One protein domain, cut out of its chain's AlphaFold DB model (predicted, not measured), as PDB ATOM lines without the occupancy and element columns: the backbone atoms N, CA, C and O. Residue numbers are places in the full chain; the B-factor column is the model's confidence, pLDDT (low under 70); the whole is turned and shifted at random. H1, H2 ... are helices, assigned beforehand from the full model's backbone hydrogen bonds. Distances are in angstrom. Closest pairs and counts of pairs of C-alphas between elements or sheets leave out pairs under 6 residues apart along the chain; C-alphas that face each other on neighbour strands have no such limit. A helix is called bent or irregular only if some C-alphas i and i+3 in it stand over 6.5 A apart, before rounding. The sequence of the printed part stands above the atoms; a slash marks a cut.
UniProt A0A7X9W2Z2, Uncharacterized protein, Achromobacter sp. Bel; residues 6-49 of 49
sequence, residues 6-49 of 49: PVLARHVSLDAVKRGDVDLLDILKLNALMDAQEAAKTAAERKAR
ATOM      1  N   PRO A   6     120.221 203.787 128.953       78.94
ATOM      2  CA  PRO A   6     121.478 203.508 128.262       78.94
ATOM      3  C   PRO A   6     121.597 204.309 126.964       78.94
ATOM      4  O   PRO A   6     122.687 204.742 126.601       78.94
ATOM      5  N   VAL A   7     120.472 204.562 126.289       81.06
ATOM      6  CA  VAL A   7     120.435 205.412 125.093       81.06
ATOM      7  C   VAL A   7     120.601 206.883 125.466       81.06
ATOM      8  O   VAL A   7     121.401 207.589 124.857       81.06
ATOM      9  N   LEU A   8     119.915 207.341 126.515       79.88
ATOM     10  CA  LEU A   8     120.030 208.720 127.005       79.88
ATOM     11  C   LEU A   8     121.438 209.038 127.537       79.88
ATOM     12  O   LEU A   8     121.957 210.126 127.303       79.88
ATOM     13  N   ALA A   9     122.079 208.072 128.191       83.56
ATOM     14  CA  ALA A   9     123.452 208.155 128.681       83.56
ATOM     15  C   ALA A   9     124.506 207.907 127.584       83.56
ATOM     16  O   ALA A   9     125.698 207.887 127.878       83.56
ATOM     17  N   ARG A  10     124.087 207.736 126.319       83.44
ATOM     18  CA  ARG A  10     124.955 207.468 125.156       83.44
ATOM     19  C   ARG A  10     125.798 206.188 125.264       83.44
ATOM     20  O   ARG A  10     126.762 206.031 124.522       83.44
ATOM     21  N   HIS A  11     125.424 205.259 126.142       82.62
ATOM     22  CA  HIS A  11     126.014 203.919 126.202       82.62
ATOM     23  C   HIS A  11     125.546 203.029 125.044       82.62
ATOM     24  O   HIS A  11     126.250 202.099 124.666       82.62
ATOM     25  N   VAL A  12     124.380 203.328 124.461       83.94
ATOM     26  CA  VAL A  12     123.829 202.645 123.283       83.94
ATOM     27  C   VAL A  12     123.374 203.691 122.265       83.94
ATOM     28  O   VAL A  12     122.697 204.653 122.623       83.94
ATOM     29  N   SER A  13     123.723 203.513 120.988       85.56
ATOM     30  CA  SER A  13     123.222 204.382 119.918       85.56
ATOM     31  C   SER A  13     121.843 203.929 119.436       85.56
ATOM     32  O   SER A  13     121.556 202.734 119.354       85.56
ATOM     33  N   LEU A  14     120.989 204.888 119.067       82.88
ATOM     34  CA  LEU A  14     119.677 204.603 118.468       82.88
ATOM     35  C   LEU A  14     119.797 203.774 117.185       82.88
ATOM     36  O   LEU A  14     118.948 202.926 116.921       82.88
ATOM     37  N   ASP A  15     120.866 203.978 116.415       87.00
ATOM     38  CA  ASP A  15     121.122 203.211 115.199       87.00
ATOM     39  C   ASP A  15     121.437 201.739 115.478       87.00
ATOM     40  O   ASP A  15     121.005 200.882 114.713       87.00
ATOM     41  N   ALA A  16     122.143 201.423 116.570       82.31
ATOM     42  CA  ALA A  16     122.423 200.037 116.956       82.31
ATOM     43  C   ALA A  16     121.134 199.287 117.326       82.31
ATOM     44  O   ALA A  16     120.928 198.151 116.914       82.31
ATOM     45  N   VAL A  17     120.212 199.961 118.018       85.44
ATOM     46  CA  VAL A  17     118.888 199.396 118.320       85.44
ATOM     47  C   VAL A  17     118.071 199.229 117.038       85.44
ATOM     48  O   VAL A  17     117.453 198.192 116.820       85.44
ATOM     49  N   LYS A  18     118.094 200.230 116.149       85.12
ATOM     50  CA  LYS A  18     117.341 200.205 114.888       85.12
ATOM     51  C   LYS A  18     117.826 199.114 113.926       85.12
ATOM     52  O   LYS A  18     117.020 198.575 113.175       85.12
ATOM     53  N   ARG A  19     119.123 198.798 113.943       89.44
ATOM     54  CA  ARG A  19     119.718 197.696 113.171       89.44
ATOM     55  C   ARG A  19     119.495 196.315 113.793       89.44
ATOM     56  O   ARG A  19     119.712 195.325 113.107       89.44
ATOM     57  N   GLY A  20     119.035 196.248 115.044       85.75
ATOM     58  CA  GLY A  20     118.880 194.995 115.784       85.75
ATOM     59  C   GLY A  20     120.182 194.472 116.397       85.75
ATOM     60  O   GLY A  20     120.203 193.348 116.884       85.75
ATOM     61  N   ASP A  21     121.246 195.284 116.409       89.00
ATOM     62  CA  ASP A  21     122.524 194.957 117.058       89.00
ATOM     63  C   ASP A  21     122.384 194.929 118.592       89.00
ATOM     64  O   ASP A  21     123.195 194.326 119.290       89.00
ATOM     65  N   VAL A  22     121.367 195.623 119.116       86.62
ATOM     66  CA  VAL A  22     121.030 195.688 120.539       86.62
ATOM     67  C   VAL A  22     119.544 195.412 120.697       86.62
ATOM     68  O   VAL A  22     118.712 196.152 120.162       86.62
ATOM     69  N   ASP A  23     119.214 194.362 121.445       88.56
ATOM     70  CA  ASP A  23     117.831 193.989 121.707       88.56
ATOM     71  C   ASP A  23     117.271 194.673 122.973       88.56
ATOM     72  O   ASP A  23     117.956 195.381 123.721       88.56
ATOM     73  N   LEU A  24     115.978 194.461 123.226       85.00
ATOM     74  CA  LEU A  24     115.312 194.993 124.412       85.00
ATOM     75  C   LEU A  24     115.883 194.428 125.727       85.00
ATOM     76  O   LEU A  24     115.984 195.159 126.714       85.00
ATOM     77  N   LEU A  25     116.231 193.145 125.765       89.19
ATOM     78  CA  LEU A  25     116.798 192.480 126.933       89.19
ATOM     79  C   LEU A  25     118.175 193.057 127.294       89.19
ATOM     80  O   LEU A  25     118.468 193.239 128.477       89.19
ATOM     81  N   ASP A  26     118.997 193.401 126.311       87.81
ATOM     82  CA  ASP A  26     120.296 194.039 126.503       87.81
ATOM     83  C   ASP A  26     120.143 195.444 127.091       87.81
ATOM     84  O   ASP A  26     120.840 195.802 128.046       87.81
ATOM     85  N   ILE A  27     119.153 196.208 126.622       87.38
ATOM     86  CA  ILE A  27     118.805 197.515 127.203       87.38
ATOM     87  C   ILE A  27     118.346 197.362 128.659       87.38
ATOM     88  O   ILE A  27     118.723 198.168 129.514       87.38
ATOM     89  N   LEU A  28     117.554 196.332 128.972       88.25
ATOM     90  CA  LEU A  28     117.098 196.063 130.338       88.25
ATOM     91  C   LEU A  28     118.253 195.666 131.267       88.25
ATOM     92  O   LEU A  28     118.322 196.159 132.394       88.25
ATOM     93  N   LYS A  29     119.190 194.837 130.799       89.62
ATOM     94  CA  LYS A  29     120.402 194.481 131.554       89.62
ATOM     95  C   LYS A  29     121.270 195.706 131.827       89.62
ATOM     96  O   LYS A  29     121.725 195.891 132.952       89.62
ATOM     97  N   LEU A  30     121.473 196.559 130.821       89.06
ATOM     98  CA  LEU A  30     122.237 197.798 130.975       89.06
ATOM     99  C   LEU A  30     121.576 198.749 131.974       89.06
ATOM    100  O   LEU A  30     122.265 199.300 132.828       89.06
ATOM    101  N   ASN A  31     120.250 198.887 131.927       87.00
ATOM    102  CA  ASN A  31     119.496 199.641 132.929       87.00
ATOM    103  C   ASN A  31     119.759 199.123 134.351       87.00
ATOM    104  O   ASN A  31     120.143 199.902 135.220       87.00
ATOM    105  N   ALA A  32     119.620 197.812 134.567       88.94
ATOM    106  CA  ALA A  32     119.837 197.200 135.877       88.94
ATOM    107  C   ALA A  32     121.285 197.365 136.377       88.94
ATOM    108  O   ALA A  32     121.513 197.589 137.565       88.94
ATOM    109  N   LEU A  33     122.272 197.290 135.478       90.25
ATOM    110  CA  LEU A  33     123.676 197.544 135.808       90.25
ATOM    111  C   LEU A  33     123.912 198.996 136.234       90.25
ATOM    112  O   LEU A  33     124.622 199.235 137.209       90.25
ATOM    113  N   MET A  34     123.310 199.957 135.531       89.00
ATOM    114  CA  MET A  34     123.403 201.374 135.888       89.00
ATOM    115  C   MET A  34     122.763 201.650 137.254       89.00
ATOM    116  O   MET A  34     123.363 202.343 138.073       89.00
ATOM    117  N   ASP A  35     121.604 201.050 137.533       89.12
ATOM    118  CA  ASP A  35     120.952 201.131 138.847       89.12
ATOM    119  C   ASP A  35     121.836 200.569 139.965       89.12
ATOM    120  O   ASP A  35     121.999 201.191 141.017       89.12
ATOM    121  N   ALA A  36     122.465 199.413 139.735       88.81
ATOM    122  CA  ALA A  36     123.369 198.805 140.704       88.81
ATOM    123  C   ALA A  36     124.605 199.681 140.979       88.81
ATOM    124  O   ALA A  36     125.015 199.822 142.134       88.81
ATOM    125  N   GLN A  37     125.185 200.300 139.945       89.31
ATOM    126  CA  GLN A  37     126.315 201.224 140.095       89.31
ATOM    127  C   GLN A  37     125.931 202.471 140.895       89.31
ATOM    128  O   GLN A  37     126.673 202.895 141.780       89.31
ATOM    129  N   GLU A  38     124.763 203.043 140.618       89.75
ATOM    130  CA  GLU A  38     124.267 204.235 141.302       89.75
ATOM    131  C   GLU A  38     123.949 203.952 142.779       89.75
ATOM    132  O   GLU A  38     124.330 204.728 143.664       89.75
ATOM    133  N   ALA A  39     123.358 202.791 143.069       89.12
ATOM    134  CA  ALA A  39     123.139 202.318 144.432       89.12
ATOM    135  C   ALA A  39     124.465 202.105 145.185       89.12
ATOM    136  O   ALA A  39     124.603 202.544 146.331       89.12
ATOM    137  N   ALA A  40     125.461 201.488 144.540       90.00
ATOM    138  CA  ALA A  40     126.783 201.274 145.126       90.00
ATOM    139  C   ALA A  40     127.504 202.599 145.420       90.00
ATOM    140  O   ALA A  40     128.056 202.774 146.509       90.00
ATOM    141  N   LYS A  41     127.451 203.557 144.485       90.75
ATOM    142  CA  LYS A  41     128.030 204.894 144.665       90.75
ATOM    143  C   LYS A  41     127.369 205.630 145.830       90.75
ATOM    144  O   LYS A  41     128.067 206.122 146.713       90.75
ATOM    145  N   THR A  42     126.040 205.610 145.895       88.81
ATOM    146  CA  THR A  42     125.274 206.224 146.991       88.81
ATOM    147  C   THR A  42     125.623 205.600 148.347       88.81
ATOM    148  O   THR A  42     125.764 206.305 149.347       88.81
ATOM    149  N   ALA A  43     125.780 204.274 148.413       87.31
ATOM    150  CA  ALA A  43     126.175 203.582 149.639       87.31
ATOM    151  C   ALA A  43     127.598 203.961 150.087       87.31
ATOM    152  O   ALA A  43     127.831 204.172 151.279       87.31
ATOM    153  N   ALA A  44     128.534 204.092 149.143       86.00
ATOM    154  CA  ALA A  44     129.893 204.547 149.422       86.00
ATOM    155  C   ALA A  44     129.923 206.004 149.918       86.00
ATOM    156  O   ALA A  44     130.567 206.289 150.924       86.00
ATOM    157  N   GLU A  45     129.174 206.904 149.276       85.31
ATOM    158  CA  GLU A  45     129.046 208.312 149.683       85.31
ATOM    159  C   GLU A  45     128.461 208.456 151.094       85.31
ATOM    160  O   GLU A  45     128.949 209.257 151.888       85.31
ATOM    161  N   ARG A  46     127.462 207.636 151.451       79.06
ATOM    162  CA  ARG A  46     126.902 207.603 152.813       79.06
ATOM    163  C   ARG A  46     127.892 207.111 153.863       79.06
ATOM    164  O   ARG A  46     127.799 207.548 154.998       79.06
ATOM    165  N   LYS A  47     128.800 206.196 153.511       73.81
ATOM    166  CA  LYS A  47     129.819 205.667 154.432       73.81
ATOM    167  C   LYS A  47     130.994 206.634 154.628       73.81
ATOM    168  O   LYS A  47     131.695 206.536 155.628       73.81
ATOM    169  N   ALA A  48     131.229 207.524 153.666       69.69
ATOM    170  CA  ALA A  48     132.278 208.539 153.720       69.69
ATOM    171  C   ALA A  48     131.866 209.816 154.483       69.69
ATOM    172  O   ALA A  48     132.728 210.648 154.758       69.69
ATOM    173  N   ARG A  49     130.573 209.977 154.794       61.41
ATOM    174  CA  ARG A  49     130.013 211.091 155.570       61.41
ATOM    175  C   ARG A  49     129.818 210.700 157.029       61.41
ATOM    176  O   ARG A  49     130.031 211.591 157.878       61.41
TER     177      ARG A  49
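What this domain is: This is residues 6 to 49 of the 49 residues of an uncharacterized protein of Achromobacter sp. Bel (UniProt A0A7X9W2Z2). One long helix, H2, makes the length of this domain, and a small head sits at the end where it begins: the short helix H1, the link of residues 20 to 23, and residues 6 to 13, which come before H1 and lie to the same side of H2 as H1. The other end of H2 sticks out alone, with residues 35 to 49 standing free, of which 35 to 48 belong to H2. The printed part has 44 residues with two named helices, H1 then H2, and no named strand; the class is all helix. It is only just loose, close to extended, with a radius of gyration of the C-alphas of 13.8 A, and its outline is only just a rod, spanning 45 by 17 by 9 A.

Where its parts are: H2, the longest helix, holds residues 24 to 48 and measures 36.5 A from first to last C-alpha, from C-alpha 24 at (115.312, 194.993, 124.412) to C-alpha 48 at (132.278, 208.539, 153.720). H1 holds residues 14 to 19, with C-alpha 14 at (119.677, 204.603, 118.468).

How they stand to each other: H1 and H2 are only just apart, their closest C-alphas being 8.3 A from each other. The link between them, residues 20 to 23, is tight. In H1 and H2 every O i to N i+4 pair is within hydrogen-bond range, and neither helix is bent.

The domain as a whole: The two C-alphas farthest apart are those of Arg 19 and Arg 49, at 45.6 A. The printed part has no cut and ends at Arg 49, the chain's last residue. The mean pLDDT of the printed part is 85.2, and residues 48 to 49 are under 70.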